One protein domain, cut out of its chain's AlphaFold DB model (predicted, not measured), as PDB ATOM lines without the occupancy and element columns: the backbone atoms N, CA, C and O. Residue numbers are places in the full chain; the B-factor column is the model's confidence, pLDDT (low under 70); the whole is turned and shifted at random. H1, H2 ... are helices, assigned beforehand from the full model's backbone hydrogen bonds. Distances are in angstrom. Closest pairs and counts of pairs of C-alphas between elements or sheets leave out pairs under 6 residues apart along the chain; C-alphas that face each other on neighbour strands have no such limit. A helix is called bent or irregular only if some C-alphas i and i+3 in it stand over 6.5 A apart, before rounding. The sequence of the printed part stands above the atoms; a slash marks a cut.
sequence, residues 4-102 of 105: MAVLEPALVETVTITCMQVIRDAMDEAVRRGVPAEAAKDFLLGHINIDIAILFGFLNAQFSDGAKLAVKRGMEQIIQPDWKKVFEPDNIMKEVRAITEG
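What this domain is: This is residues 4 to 102 of the 105 residues of the protein "Semialdehyde dehydrogenase" of Anaerolineae bacterium (UniProt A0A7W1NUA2). A loose, open frame of helices is built on one long helix, H1: H2 folds back from its far end as a helical hairpin, and H4 and H5 pack on its beginning. H3 stands free across the gap between these two ends, in residues 65 to 77. The printed part has 99 residues with five named helices, H1 to H5 in chain order, and no named strand; the class is all helix. It is loose, with a radius of gyration of the C-alphas of 16.4 A and spans of 43 by 32 by 26 A.

How they stand to each other: Start at H1, residues 4 to 32, the hub; it is only just irregular, with C-alphas 6 and 9 being 6.6 A apart. Its residues 27 to 31 alone touch H2, residues 37 to 55, closest at the C-alphas of Val 31 and Ala 37, 5.6 A; this hairpin runs opposite ways at a tilt of 37 degrees, only just steep. H3, residues 65 to 78, touches no helix. Back at residues 6 to 14, H1 touches H4, residues 83 to 87, with the C-alphas of Ala 10 and Phe 87 closest, 6.1 A. H5, residues 89 to 100, touches H1 about perpendicular, at 75 degrees, with the C-alphas of Ala 10 and Ile 92 closest, 6.1 A. Every O i to N i+4 pair is within hydrogen-bond range in H2, H3 and H5, against 19 of 25 in H1 and 0 of 1 in H4, where 2 of 2 O i to N i+3 pairs are.

Where its parts are: Find C-alpha 4 at (-8.208, -33.377, 2.914); from there H1 runs 38.8 A to C-alpha 32. H2 covers 26.5 A, H3 19.7 A, and H5 16.4 A, ending at C-alpha 100 at (-11.915, -33.096, -10.564).

The domain as a whole: Look for the two C-alphas farthest apart at Asp 65 and Glu 101, 46.5 A. The printed part has no cut and no long link. Residue 102 alone has a pLDDT under 70.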
ATOM      1  N   MET A   4      -8.960 -33.083   4.130       94.25
ATOM      2  CA  MET A   4      -8.208 -33.377   2.914       94.25
ATOM      3  C   MET A   4      -8.278 -32.225   1.911       94.25
ATOM      4  O   MET A   4      -7.241 -31.813   1.427       94.25
ATOM      5  N   ALA A   5      -9.454 -31.628   1.690       91.75
ATOM      6  CA  ALA A   5      -9.623 -30.516   0.752       91.75
ATOM      7  C   ALA A   5      -8.884 -29.226   1.189       91.75
ATOM      8  O   ALA A   5      -8.481 -28.410   0.362       91.75
ATOM      9  N   VAL A   6      -8.681 -29.040   2.498       96.62
ATOM     10  CA  VAL A   6      -7.855 -27.942   3.039       96.62
ATOM     11  C   VAL A   6      -6.366 -28.207   2.809       96.62
ATOM     12  O   VAL A   6      -5.611 -27.280   2.522       96.62
ATOM     13  N   LEU A   7      -5.930 -29.462   2.939       96.56
ATOM     14  CA  LEU A   7      -4.551 -29.853   2.649       96.56
ATOM     15  C   LEU A   7      -4.281 -29.782   1.138       96.56
ATOM     16  O   LEU A   7      -3.313 -29.160   0.708       96.56
ATOM     17  N   GLU A   8      -5.185 -30.332   0.335       94.25
ATOM     18  CA  GLU A   8      -5.108 -30.402  -1.121       94.25
ATOM     19  C   GLU A   8      -6.503 -30.170  -1.723       94.25
ATOM     20  O   GLU A   8      -7.412 -30.956  -1.461       94.25
ATOM     21  N   PRO A   9      -6.712 -29.106  -2.517       95.19
ATOM     22  CA  PRO A   9      -5.670 -28.343  -3.204       95.19
ATOM     23  C   PRO A   9      -5.150 -27.115  -2.438       95.19
ATOM     24  O   PRO A   9      -4.161 -26.517  -2.857       95.19
ATOM     25  N   ALA A  10      -5.785 -26.680  -1.344       96.81
ATOM     26  CA  ALA A  10      -5.558 -25.319  -0.838       96.81
ATOM     27  C   ALA A  10      -4.143 -25.076  -0.271       96.81
ATOM     28  O   ALA A  10      -3.486 -24.105  -0.647       96.81
ATOM     29  N   LEU A  11      -3.640 -25.938   0.618       97.81
ATOM     30  CA  LEU A  11      -2.317 -25.746   1.222       97.81
ATOM     31  C   LEU A  11      -1.176 -26.133   0.273       97.81
ATOM     32  O   LEU A  11      -0.237 -25.356   0.076       97.81
ATOM     33  N   VAL A  12      -1.222 -27.342  -0.284       97.75
ATOM     34  CA  VAL A  12      -0.106 -27.875  -1.073       97.75
ATOM     35  C   VAL A  12      -0.107 -27.269  -2.469       97.75
ATOM     36  O   VAL A  12       0.850 -26.598  -2.836       97.75
ATOM     37  N   GLU A  13      -1.170 -27.442  -3.245       96.06
ATOM     38  CA  GLU A  13      -1.156 -27.062  -4.660       96.06
ATOM     39  C   GLU A  13      -1.271 -25.547  -4.841       96.06
ATOM     40  O   GLU A  13      -0.448 -24.921  -5.508       96.06
ATOM     41  N   THR A  14      -2.248 -24.929  -4.179       96.56
ATOM     42  CA  THR A  14      -2.563 -23.514  -4.393       96.56
ATOM     43  C   THR A  14      -1.520 -22.601  -3.759       96.56
ATOM     44  O   THR A  14      -1.104 -21.631  -4.389       96.56
ATOM     45  N   VAL A  15      -1.070 -22.889  -2.532       97.94
ATOM     46  CA  VAL A  15      -0.074 -22.051  -1.842       97.94
ATOM     47  C   VAL A  15       1.344 -22.558  -2.082       97.94
ATOM     48  O   VAL A  15       2.188 -21.802  -2.561       97.94
ATOM     49  N   THR A  16       1.633 -23.815  -1.746       98.06
ATOM     50  CA  THR A  16       3.023 -24.296  -1.700       98.06
ATOM     51  C   THR A  16       3.624 -24.439  -3.097       98.06
ATOM     52  O   THR A  16       4.671 -23.848  -3.359       98.06
ATOM     53  N   ILE A  17       2.968 -25.159  -4.014       98.19
ATOM     54  CA  ILE A  17       3.476 -25.369  -5.380       98.19
ATOM     55  C   ILE A  17       3.559 -24.037  -6.130       98.19
ATOM     56  O   ILE A  17       4.604 -23.745  -6.709       98.19
ATOM     57  N   THR A  18       2.527 -23.190  -6.055       97.69
ATOM     58  CA  THR A  18       2.545 -21.854  -6.676       97.69
ATOM     59  C   THR A  18       3.730 -21.010  -6.199       97.69
ATOM     60  O   THR A  18       4.466 -20.458  -7.016       97.69
ATOM     61  N   CYS A  19       3.974 -20.929  -4.885       97.88
ATOM     62  CA  CYS A  19       5.122 -20.191  -4.350       97.88
ATOM     63  C   CYS A  19       6.461 -20.806  -4.785       97.88
ATOM     64  O   CYS A  19       7.386 -20.071  -5.127       97.88
ATOM     65  N   MET A  20       6.568 -22.137  -4.824       98.44
ATOM     66  CA  MET A  20       7.767 -22.825  -5.316       98.44
ATOM     67  C   MET A  20       8.026 -22.556  -6.801       98.44
ATOM     68  O   MET A  20       9.183 -22.404  -7.199       98.44
ATOM     69  N   GLN A  21       6.975 -22.439  -7.614       98.44
ATOM     70  CA  GLN A  21       7.096 -22.061  -9.018       98.44
ATOM     71  C   GLN A  21       7.611 -20.623  -9.167       98.44
ATOM     72  O   GLN A  21       8.567 -20.400  -9.903       98.44
ATOM     73  N   VAL A  22       7.086 -19.670  -8.390       98.19
ATOM     74  CA  VAL A  22       7.604 -18.286  -8.370       98.19
ATOM     75  C   VAL A  22       9.078 -18.241  -7.953       98.19
ATOM     76  O   VAL A  22       9.866 -17.504  -8.541       98.19
ATOM     77  N   ILE A  23       9.480 -19.041  -6.961       98.38
ATOM     78  CA  ILE A  23      10.881 -19.151  -6.528       98.38
ATOM     79  C   ILE A  23      11.766 -19.703  -7.656       98.38
ATOM     80  O   ILE A  23      12.870 -19.197  -7.880       98.38
ATOM     81  N   ARG A  24      11.287 -20.715  -8.392       98.50
ATOM     82  CA  ARG A  24      11.990 -21.257  -9.559       98.50
ATOM     83  C   ARG A  24      12.163 -20.196 -10.646       98.50
ATOM     84  O   ARG A  24      13.281 -20.006 -11.121       98.50
ATOM     85  N   ASP A  25      11.097 -19.478 -10.978       98.62
ATOM     86  CA  ASP A  25      11.122 -18.419 -11.987       98.62
ATOM     87  C   ASP A  25      12.052 -17.269 -11.569       98.62
ATOM     88  O   ASP A  25      12.779 -16.716 -12.394       98.62
ATOM     89  N   ALA A  26      12.107 -16.941 -10.273       98.44
ATOM     90  CA  ALA A  26      13.040 -15.954  -9.732       98.44
ATOM     91  C   ALA A  26      14.510 -16.386  -9.890       98.44
ATOM     92  O   ALA A  26      15.371 -15.547 -10.170       98.44
ATOM     93  N   MET A  27      14.806 -17.684  -9.754       98.75
ATOM     94  CA  MET A  27      16.134 -18.225 -10.057       98.75
ATOM     95  C   MET A  27      16.476 -18.033 -11.535       98.75
ATOM     96  O   MET A  27      17.548 -17.521 -11.857       98.75
ATOM     97  N   ASP A  28      15.561 -18.415 -12.429       98.75
ATOM     98  CA  ASP A  28      15.766 -18.315 -13.874       98.75
ATOM     99  C   ASP A  28      15.918 -16.840 -14.310       98.75
ATOM    100  O   ASP A  28      16.763 -16.513 -15.148       98.75
ATOM    101  N   GLU A  29      15.203 -15.910 -13.670       98.81
ATOM    102  CA  GLU A  29      15.362 -14.466 -13.869       98.81
ATOM    103  C   GLU A  29      16.734 -13.950 -13.400       98.81
ATOM    104  O   GLU A  29      17.337 -13.105 -14.069       98.81
ATOM    105  N   ALA A  30      17.272 -14.463 -12.288       98.81
ATOM    106  CA  ALA A  30      18.630 -14.133 -11.850       98.81
ATOM    107  C   ALA A  30      19.678 -14.617 -12.867       98.81
ATOM    108  O   ALA A  30      20.607 -13.875 -13.204       98.81
ATOM    109  N   VAL A  31      19.491 -15.820 -13.421       98.88
ATOM    110  CA  VAL A  31      20.349 -16.359 -14.487       98.88
ATOM    111  C   VAL A  31      20.273 -15.498 -15.743       98.88
ATOM    112  O   VAL A  31      21.304 -15.105 -16.292       98.88
ATOM    113  N   ARG A  32      19.065 -15.108 -16.162       98.81
ATOM    114  CA  ARG A  32      18.850 -14.216 -17.312       98.81
ATOM    115  C   ARG A  32      19.553 -12.864 -17.149       98.81
ATOM    116  O   ARG A  32      19.936 -12.245 -18.140       98.81
ATOM    117  N   ARG A  33      19.747 -12.405 -15.910       98.69
ATOM    118  CA  ARG A  33      20.471 -11.170 -15.565       98.69
ATOM    119  C   ARG A  33      21.990 -11.339 -15.467       98.69
ATOM    120  O   ARG A  33      22.674 -10.369 -15.148       98.69
ATOM    121  N   GLY A  34      22.519 -12.520 -15.776       98.62
ATOM    122  CA  GLY A  34      23.955 -12.776 -15.905       98.62
ATOM    123  C   GLY A  34      24.578 -13.563 -14.755       98.62
ATOM    124  O   GLY A  34      25.794 -13.754 -14.758       98.62
ATOM    125  N   VAL A  35      23.794 -14.038 -13.782       98.75
ATOM    126  CA  VAL A  35      24.315 -14.954 -12.756       98.75
ATOM    127  C   VAL A  35      24.559 -16.331 -13.392       98.75
ATOM    128  O   VAL A  35      23.671 -16.845 -14.073       98.75
ATOM    129  N   PRO A  36      25.724 -16.974 -13.188       98.81
ATOM    130  CA  PRO A  36      25.939 -18.340 -13.660       98.81
ATOM    131  C   PRO A  36      24.884 -19.301 -13.097       98.81
ATOM    132  O   PRO A  36      24.599 -19.268 -11.901       98.81
ATOM    133  N   ALA A  37      24.333 -20.177 -13.941       98.62
ATOM    134  CA  ALA A  37      23.208 -21.043 -13.573       98.62
ATOM    135  C   ALA A  37      23.474 -21.906 -12.329       98.62
ATOM    136  O   ALA A  37      22.656 -21.928 -11.412       98.62
ATOM    137  N   GLU A  38      24.642 -22.549 -12.262       98.62
ATOM    138  CA  GLU A  38      25.026 -23.356 -11.096       98.62
ATOM    139  C   GLU A  38      25.152 -22.499  -9.830       98.62
ATOM    140  O   GLU A  38      24.642 -22.874  -8.780       98.62
ATOM    141  N   ALA A  39      25.721 -21.291  -9.937       98.75
ATOM    142  CA  ALA A  39      25.827 -20.382  -8.798       98.75
ATOM    143  C   ALA A  39      24.446 -19.931  -8.294       98.75
ATOM    144  O   ALA A  39      24.221 -19.904  -7.088       98.75
ATOM    145  N   ALA A  40      23.509 -19.609  -9.195       98.81
ATOM    146  CA  ALA A  40      22.143 -19.239  -8.819       98.81
ATOM    147  C   ALA A  40      21.417 -20.395  -8.113       98.81
ATOM    148  O   ALA A  40      20.763 -20.186  -7.091       98.81
ATOM    149  N   LYS A  41      21.571 -21.614  -8.639       98.62
ATOM    150  CA  LYS A  41      20.957 -22.826  -8.097       98.62
ATOM    151  C   LYS A  41      21.507 -23.184  -6.720       98.62
ATOM    152  O   LYS A  41      20.716 -23.358  -5.796       98.62
ATOM    153  N   ASP A  42      22.825 -23.260  -6.569       98.69
ATOM    154  CA  ASP A  42      23.457 -23.595  -5.289       98.69
ATOM    155  C   ASP A  42      23.119 -22.555  -4.221       98.69
ATOM    156  O   ASP A  42      22.762 -22.901  -3.092       98.69
ATOM    157  N   PHE A  43      23.157 -21.271  -4.596       98.62
ATOM    158  CA  PHE A  43      22.809 -20.183  -3.694       98.62
ATOM    159  C   PHE A  43      21.346 -20.273  -3.251       98.62
ATOM    160  O   PHE A  43      21.073 -20.216  -2.053       98.62
ATOM    161  N   LEU A  44      20.408 -20.463  -4.184       98.62
ATOM    162  CA  LEU A  44      18.986 -20.558  -3.863       98.62
ATOM    163  C   LEU A  44      18.667 -21.791  -3.009       98.62
ATOM    164  O   LEU A  44      18.024 -21.664  -1.971       98.62
ATOM    165  N   LEU A  45      19.105 -22.982  -3.423       98.50
ATOM    166  CA  LEU A  45      18.767 -24.225  -2.723       98.50
ATOM    167  C   LEU A  45      19.397 -24.282  -1.325       98.50
ATOM    168  O   LEU A  45      18.769 -24.786  -0.391       98.50
ATOM    169  N   GLY A  46      20.594 -23.711  -1.154       98.31
ATOM    170  CA  GLY A  46      21.201 -23.524   0.163       98.31
ATOM    171  C   GLY A  46      20.352 -22.637   1.080       98.31
ATOM    172  O   GLY A  46      20.166 -22.977   2.250       98.31
ATOM    173  N   HIS A  47      19.786 -21.546   0.544       98.38
ATOM    174  CA  HIS A  47      18.894 -20.660   1.298       98.38
ATOM    175  C   HIS A  47      17.562 -21.331   1.635       98.38
ATOM    176  O   HIS A  47      17.168 -21.315   2.793       98.38
ATOM    177  N   ILE A  48      16.929 -22.034   0.690       98.38
ATOM    178  CA  ILE A  48      15.684 -22.773   0.963       98.38
ATOM    179  C   ILE A  48      15.871 -23.754   2.131       98.38
ATOM    180  O   ILE A  48      15.011 -23.844   3.006       98.38
ATOM    181  N   ASN A  49      17.003 -24.462   2.190       98.12
ATOM    182  CA  ASN A  49      17.285 -25.404   3.273       98.12
ATOM    183  C   ASN A  49      17.345 -24.723   4.656       98.12
ATOM    184  O   ASN A  49      16.709 -25.189   5.605       98.12
ATOM    185  N   ILE A  50      18.082 -23.614   4.785       97.88
ATOM    186  CA  ILE A  50      18.174 -22.889   6.062       97.88
ATOM    187  C   ILE A  50      16.876 -22.138   6.393       97.88
ATOM    188  O   ILE A  50      16.486 -22.094   7.559       97.88
ATOM    189  N   ASP A  51      16.164 -21.623   5.389       98.06
ATOM    190  CA  ASP A  51      14.876 -20.947   5.550       98.06
ATOM    191  C   ASP A  51      13.831 -21.910   6.119       98.06
ATOM    192  O   ASP A  51      13.139 -21.563   7.077       98.06
ATOM    193  N   ILE A  52      13.766 -23.143   5.599       98.25
ATOM    194  CA  ILE A  52      12.915 -24.205   6.151       98.25
ATOM    195  C   ILE A  52      13.314 -24.499   7.598       98.25
ATOM    196  O   ILE A  52      12.455 -24.551   8.479       98.25
ATOM    197  N   ALA A  53      14.612 -24.662   7.868       98.31
ATOM    198  CA  ALA A  53      15.079 -24.979   9.210       98.31
ATOM    199  C   ALA A  53      14.682 -23.904  10.239       98.31
ATOM    200  O   ALA A  53      14.252 -24.240  11.343       98.31
ATOM    201  N   ILE A  54      14.772 -22.625   9.869       97.94
ATOM    202  CA  ILE A  54      14.410 -21.493  10.730       97.94
ATOM    203  C   ILE A  54      12.887 -21.353  10.860       97.94
ATOM    204  O   ILE A  54      12.368 -21.311  11.975       97.94
ATOM    205  N   LEU A  55      12.152 -21.282   9.743       97.81
ATOM    206  CA  LEU A  55      10.713 -20.983   9.740       97.81
ATOM    207  C   LEU A  55       9.871 -22.078  10.398       97.81
ATOM    208  O   LEU A  55       8.863 -21.769  11.031       97.81
ATOM    209  N   PHE A  56      10.285 -23.339  10.266       97.50
ATOM    210  CA  PHE A  56       9.575 -24.487  10.836       97.50
ATOM    211  C   PHE A  56      10.166 -24.961  12.172       97.50
ATOM    212  O   PHE A  56       9.746 -25.985  12.703       97.50
ATOM    213  N   GLY A  57      11.115 -24.212  12.748       97.19
ATOM    214  CA  GLY A  57      11.615 -24.448  14.104       97.19
ATOM    215  C   GLY A  57      12.559 -25.645  14.259       97.19
ATOM    216  O   GLY A  57      12.821 -26.062  15.386       97.19
ATOM    217  N   PHE A  58      13.104 -26.185  13.166       97.75
ATOM    218  CA  PHE A  58      14.158 -27.208  13.224       97.75
ATOM    219  C   PHE A  58      15.507 -26.637  13.684       97.75
ATOM    220  O   PHE A  58      16.380 -27.383  14.130       97.75
ATOM    221  N   LEU A  59      15.678 -25.318  13.599       97.06
ATOM    222  CA  LEU A  59      16.841 -24.589  14.080       97.06
ATOM    223  C   LEU A  59      16.400 -23.385  14.917       97.06
ATOM    224  O   LEU A  59      15.648 -22.532  14.451       97.06
ATOM    225  N   ASN A  60      16.932 -23.272  16.138       96.88
ATOM    226  CA  ASN A  60      16.715 -22.109  17.001       96.88
ATOM    227  C   ASN A  60      17.599 -20.926  16.566       96.88
ATOM    228  O   ASN A  60      18.575 -20.575  17.229       96.88
ATOM    229  N   ALA A  61      17.272 -20.345  15.416       96.69
ATOM    230  CA  ALA A  61      17.910 -19.160  14.860       96.69
ATOM    231  C   ALA A  61      16.843 -18.169  14.374       96.69
ATOM    232  O   ALA A  61      15.656 -18.485  14.310       96.69
ATOM    233  N   GLN A  62      17.255 -16.945  14.050       96.19
ATOM    234  CA  GLN A  62      16.366 -15.928  13.499       96.19
ATOM    235  C   GLN A  62      16.993 -15.252  12.288       96.19
ATOM    236  O   GLN A  62      18.208 -15.070  12.219       96.19
ATOM    237  N   PHE A  63      16.137 -14.801  11.374       97.25
ATOM    238  CA  PHE A  63      16.537 -13.895  10.306       97.25
ATOM    239  C   PHE A  63      17.051 -12.565  10.864       97.25
ATOM    240  O   PHE A  63      16.550 -12.064  11.877       97.25
ATOM    241  N   SER A  64      18.011 -11.969  10.155       97.38
ATOM    242  CA  SER A  64      18.491 -10.619  10.446       97.38
ATOM    243  C   SER A  64      17.376  -9.580  10.283       97.38
ATOM    244  O   SER A  64      16.405  -9.791   9.551       97.38
ATOM    245  N   ASP A  65      17.528  -8.416  10.918       98.12
ATOM    246  CA  ASP A  65      16.550  -7.325  10.797       98.12
ATOM    247  C   ASP A  65      16.410  -6.827   9.352       98.12
ATOM    248  O   ASP A  65      15.309  -6.509   8.899       98.12
ATOM    249  N   GLY A  66      17.514  -6.839   8.594       98.38
ATOM    250  CA  GLY A  66      17.507  -6.530   7.165       98.38
ATOM    251  C   GLY A  66      16.666  -7.521   6.357       98.38
ATOM    252  O   GLY A  66      15.846  -7.100   5.540       98.38
ATOM    253  N   ALA A  67      16.804  -8.824   6.624       97.44
ATOM    254  CA  ALA A  67      16.003  -9.856   5.969       97.44
ATOM    255  C   ALA A  67      14.513  -9.736   6.332       97.44
ATOM    256  O   ALA A  67      13.662  -9.759   5.445       97.44
ATOM    257  N   LYS A  68      14.183  -9.497   7.609       97.94
ATOM    258  CA  LYS A  68      12.796  -9.261   8.057       97.94
ATOM    259  C   LYS A  68      12.163  -8.054   7.350       97.94
ATOM    260  O   LYS A  68      11.011  -8.122   6.920       97.94
ATOM    261  N   LEU A  69      12.911  -6.957   7.188       97.94
ATOM    262  CA  LEU A  69      12.443  -5.773   6.462       97.94
ATOM    263  C   LEU A  69      12.243  -6.050   4.964       97.94
ATOM    264  O   LEU A  69      11.255  -5.584   4.388       97.94
ATOM    265  N   ALA A  70      13.151  -6.805   4.342       97.88
ATOM    266  CA  ALA A  70      13.029  -7.215   2.947       97.88
ATOM    267  C   ALA A  70      11.781  -8.084   2.726       97.88
ATOM    268  O   ALA A  70      11.004  -7.789   1.822       97.88
ATOM    269  N   VAL A  71      11.528  -9.069   3.597       97.06
ATOM    270  CA  VAL A  71      10.320  -9.913   3.545       97.06
ATOM    271  C   VAL A  71       9.057  -9.070   3.674       97.06
ATOM    272  O   VAL A  71       8.149  -9.224   2.864       97.06
ATOM    273  N   LYS A  72       8.997  -8.132   4.629       97.31
ATOM    274  CA  LYS A  72       7.824  -7.257   4.794       97.31
ATOM    275  C   LYS A  72       7.481  -6.509   3.499       97.31
ATOM    276  O   LYS A  72       6.331  -6.519   3.076       97.31
ATOM    277  N   ARG A  73       8.477  -5.888   2.862       97.56
ATOM    278  CA  ARG A  73       8.291  -5.154   1.598       97.56
ATOM    279  C   ARG A  73       7.989  -6.088   0.427       97.56
ATOM    280  O   ARG A  73       7.164  -5.758  -0.415       97.56
ATOM    281  N   GLY A  74       8.635  -7.253   0.384       96.69
ATOM    282  CA  GLY A  74       8.398  -8.271  -0.637       96.69
ATOM    283  C   GLY A  74       6.963  -8.794  -0.603       96.69
ATOM    284  O   GLY A  74       6.335  -8.895  -1.651       96.69
ATOM    285  N   MET A  75       6.406  -9.030   0.589       96.12
ATOM    286  CA  MET A  75       5.005  -9.430   0.749       96.12
ATOM    287  C   MET A  75       4.043  -8.409   0.133       96.12
ATOM    288  O   MET A  75       3.117  -8.810  -0.556       96.12
ATOM    289  N   GLU A  76       4.285  -7.108   0.325       96.12
ATOM    290  CA  GLU A  76       3.455  -6.033  -0.246       96.12
ATOM    291  C   GLU A  76       3.564  -5.937  -1.780       96.12
ATOM    292  O   GLU A  76       2.631  -5.475  -2.434       96.12
ATOM    293  N   GLN A  77       4.694  -6.354  -2.362       96.75
ATOM    294  CA  GLN A  77       4.950  -6.253  -3.804       96.75
ATOM    295  C   GLN A  77       4.561  -7.506  -4.593       96.75
ATOM    296  O   GLN A  77       4.205  -7.398  -5.764       96.75
ATOM    297  N   ILE A  78       4.680  -8.685  -3.980       96.38
ATOM    298  CA  ILE A  78       4.601  -9.976  -4.679       96.38
ATOM    299  C   ILE A  78       3.295 -10.707  -4.348       96.38
ATOM    300  O   ILE A  78       2.751 -11.406  -5.200       96.38
ATOM    301  N   ILE A  79       2.776 -10.555  -3.127       96.81
ATOM    302  CA  ILE A  79       1.652 -11.351  -2.627       96.81
ATOM    303  C   ILE A  79       0.411 -10.472  -2.468       96.81
ATOM    304  O   ILE A  79       0.460  -9.372  -1.925       96.81
ATOM    305  N   GLN A  80      -0.740 -10.979  -2.917       96.81
ATOM    306  CA  GLN A  80      -2.019 -10.292  -2.732       96.81
ATOM    307  C   GLN A  80      -2.317 -10.094  -1.231       96.81
ATOM    308  O   GLN A  80      -2.163 -11.049  -0.461       96.81
ATOM    309  N   PRO A  81      -2.793  -8.914  -0.782       96.50
ATOM    310  CA  PRO A  81      -3.053  -8.660   0.641       96.50
ATOM    311  C   PRO A  81      -4.030  -9.655   1.284       96.50
ATOM    312  O   PRO A  81      -3.918  -9.968   2.468       96.50
ATOM    313  N   ASP A  82      -4.969 -10.175   0.493       97.38
ATOM    314  CA  ASP A  82      -6.015 -11.107   0.905       97.38
ATOM    315  C   ASP A  82      -5.729 -12.567   0.504       97.38
ATOM    316  O   ASP A  82      -6.650 -13.379   0.473       97.38
ATOM    317  N   TRP A  83      -4.472 -12.931   0.211       97.69
ATOM    318  CA  TRP A  83      -4.104 -14.252  -0.332       97.69
ATOM    319  C   TRP A  83      -4.650 -15.446   0.467       97.69
ATOM    320  O   TRP A  83      -4.938 -16.488  -0.113       97.69
ATOM    321  N   LYS A  84      -4.853 -15.300   1.785       97.94
ATOM    322  CA  LYS A  84      -5.417 -16.357   2.646       97.94
ATOM    323  C   LYS A  84      -6.846 -16.747   2.276       97.94
ATOM    324  O   LYS A  84      -7.292 -17.808   2.702       97.94
ATOM    325  N   LYS A  85      -7.537 -15.958   1.445       97.75
ATOM    326  CA  LYS A  85      -8.869 -16.289   0.930       97.75
ATOM    327  C   LYS A  85      -8.934 -17.648   0.233       97.75
ATOM    328  O   LYS A  85     -10.015 -18.213   0.132       97.75
ATOM    329  N   VAL A  86      -7.808 -18.189  -0.240       97.31
ATOM    330  CA  VAL A  86      -7.748 -19.537  -0.836       97.31
ATOM    331  C   VAL A  86      -8.204 -20.640   0.124       97.31
ATOM    332  O   VAL A  86      -8.616 -21.700  -0.329       97.31
ATOM    333  N   PHE A  87      -8.193 -20.381   1.434       97.50
ATOM    334  CA  PHE A  87      -8.693 -21.302   2.455       97.50
ATOM    335  C   PHE A  87     -10.181 -21.118   2.786       97.50
ATOM    336  O   PHE A  87     -10.721 -21.874   3.595       97.50
ATOM    337  N   GLU A  88     -10.862 -20.141   2.182       97.50
ATOM    338  CA  GLU A  88     -12.302 -19.982   2.377       97.50
ATOM    339  C   GLU A  88     -13.055 -21.152   1.732       97.50
ATOM    340  O   GLU A  88     -12.722 -21.533   0.604       97.50
ATOM    341  N   PRO A  89     -14.091 -21.709   2.392       96.19
ATOM    342  CA  PRO A  89     -14.789 -22.901   1.920       96.19
ATOM    343  C   PRO A  89     -15.206 -22.869   0.450       96.19
ATOM    344  O   PRO A  89     -15.019 -23.855  -0.263       96.19
ATOM    345  N   ASP A  90     -15.721 -21.731  -0.011       96.38
ATOM    346  CA  ASP A  90     -16.181 -21.561  -1.386       96.38
ATOM    347  C   ASP A  90     -15.025 -21.600  -2.394       96.38
ATOM    348  O   ASP A  90     -15.168 -22.190  -3.466       96.38
ATOM    349  N   ASN A  91     -13.866 -21.031  -2.045       96.56
ATOM    350  CA  ASN A  91     -12.676 -21.066  -2.897       96.56
ATOM    351  C   ASN A  91     -12.081 -22.475  -2.950       96.56
ATOM    352  O   ASN A  91     -11.772 -22.951  -4.039       96.56
ATOM    353  N   ILE A  92     -12.014 -23.181  -1.817       96.38
ATOM    354  CA  ILE A  92     -11.554 -24.576  -1.796       96.38
ATOM    355  C   ILE A  92     -12.456 -25.449  -2.673       96.38
ATOM    356  O   ILE A  92     -11.969 -26.186  -3.526       96.38
ATOM    357  N   MET A  93     -13.779 -25.359  -2.501       94.94
ATOM    358  CA  MET A  93     -14.713 -26.176  -3.277       94.94
ATOM    359  C   MET A  93     -14.682 -25.838  -4.768       94.94
ATOM    360  O   MET A  93     -14.862 -26.728  -5.598       94.94
ATOM    361  N   LYS A  94     -14.451 -24.569  -5.117       94.62
ATOM    362  CA  LYS A  94     -14.257 -24.149  -6.504       94.62
ATOM    363  C   LYS A  94     -13.021 -24.804  -7.123       94.62
ATOM    364  O   LYS A  94     -13.137 -25.324  -8.229       94.62
ATOM    365  N   GLU A  95     -11.890 -24.818  -6.420       94.06
ATOM    366  CA  GLU A  95     -10.664 -25.463  -6.909       94.06
ATOM    367  C   GLU A  95     -10.821 -26.984  -7.005       94.06
ATOM    368  O   GLU A  95     -10.502 -27.564  -8.038       94.06
ATOM    369  N   VAL A  96     -11.423 -27.632  -5.998       93.69
ATOM    370  CA  VAL A  96     -11.727 -29.075  -6.046       93.69
ATOM    371  C   VAL A  96     -12.551 -29.420  -7.290       93.69
ATOM    372  O   VAL A  96     -12.219 -30.365  -8.005       93.69
ATOM    373  N   ARG A  97     -13.608 -28.656  -7.586       93.50
ATOM    374  CA  ARG A  97     -14.406 -28.856  -8.807       93.50
ATOM    375  C   ARG A  97     -13.576 -28.634 -10.068       93.50
ATOM    376  O   ARG A  97     -13.631 -29.461 -10.968       93.50
ATOM    377  N   ALA A  98     -12.771 -27.572 -10.120       92.12
ATOM    378  CA  ALA A  98     -11.951 -27.256 -11.290       92.12
ATOM    379  C   ALA A  98     -10.992 -28.398 -11.675       92.12
ATOM    380  O   ALA A  98     -10.850 -28.690 -12.863       92.12
ATOM    381  N   ILE A  99     -10.380 -29.066 -10.690       88.94
ATOM    382  CA  ILE A  99      -9.418 -30.152 -10.938       88.94
ATOM    383  C   ILE A  99     -10.069 -31.536 -11.103       88.94
ATOM    384  O   ILE A  99      -9.496 -32.394 -11.768       88.94
ATOM    385  N   THR A 100     -11.251 -31.773 -10.521       88.06
ATOM    386  CA  THR A 100     -11.915 -33.096 -10.564       88.06
ATOM    387  C   THR A 100     -12.963 -33.225 -11.661       88.06
ATOM    388  O   THR A 100     -13.156 -34.316 -12.193       88.06
ATOM    389  N   GLU A 101     -13.633 -32.136 -12.031       83.44
ATOM    390  CA  GLU A 101     -14.699 -32.169 -13.038       83.44
ATOM    391  C   GLU A 101     -14.148 -32.078 -14.463       83.44
ATOM    392  O   GLU A 101     -14.873 -32.377 -15.408       83.44
ATOM    393  N   GLY A 102     -12.858 -31.751 -14.607       60.09
ATOM    394  CA  GLY A 102     -12.154 -31.672 -15.876       60.09
ATOM    395  C   GLY A 102     -12.721 -30.576 -16.775       60.09
ATOM    396  O   GLY A 102     -13.918 -30.477 -17.039       60.09
TER     397      GLY A 102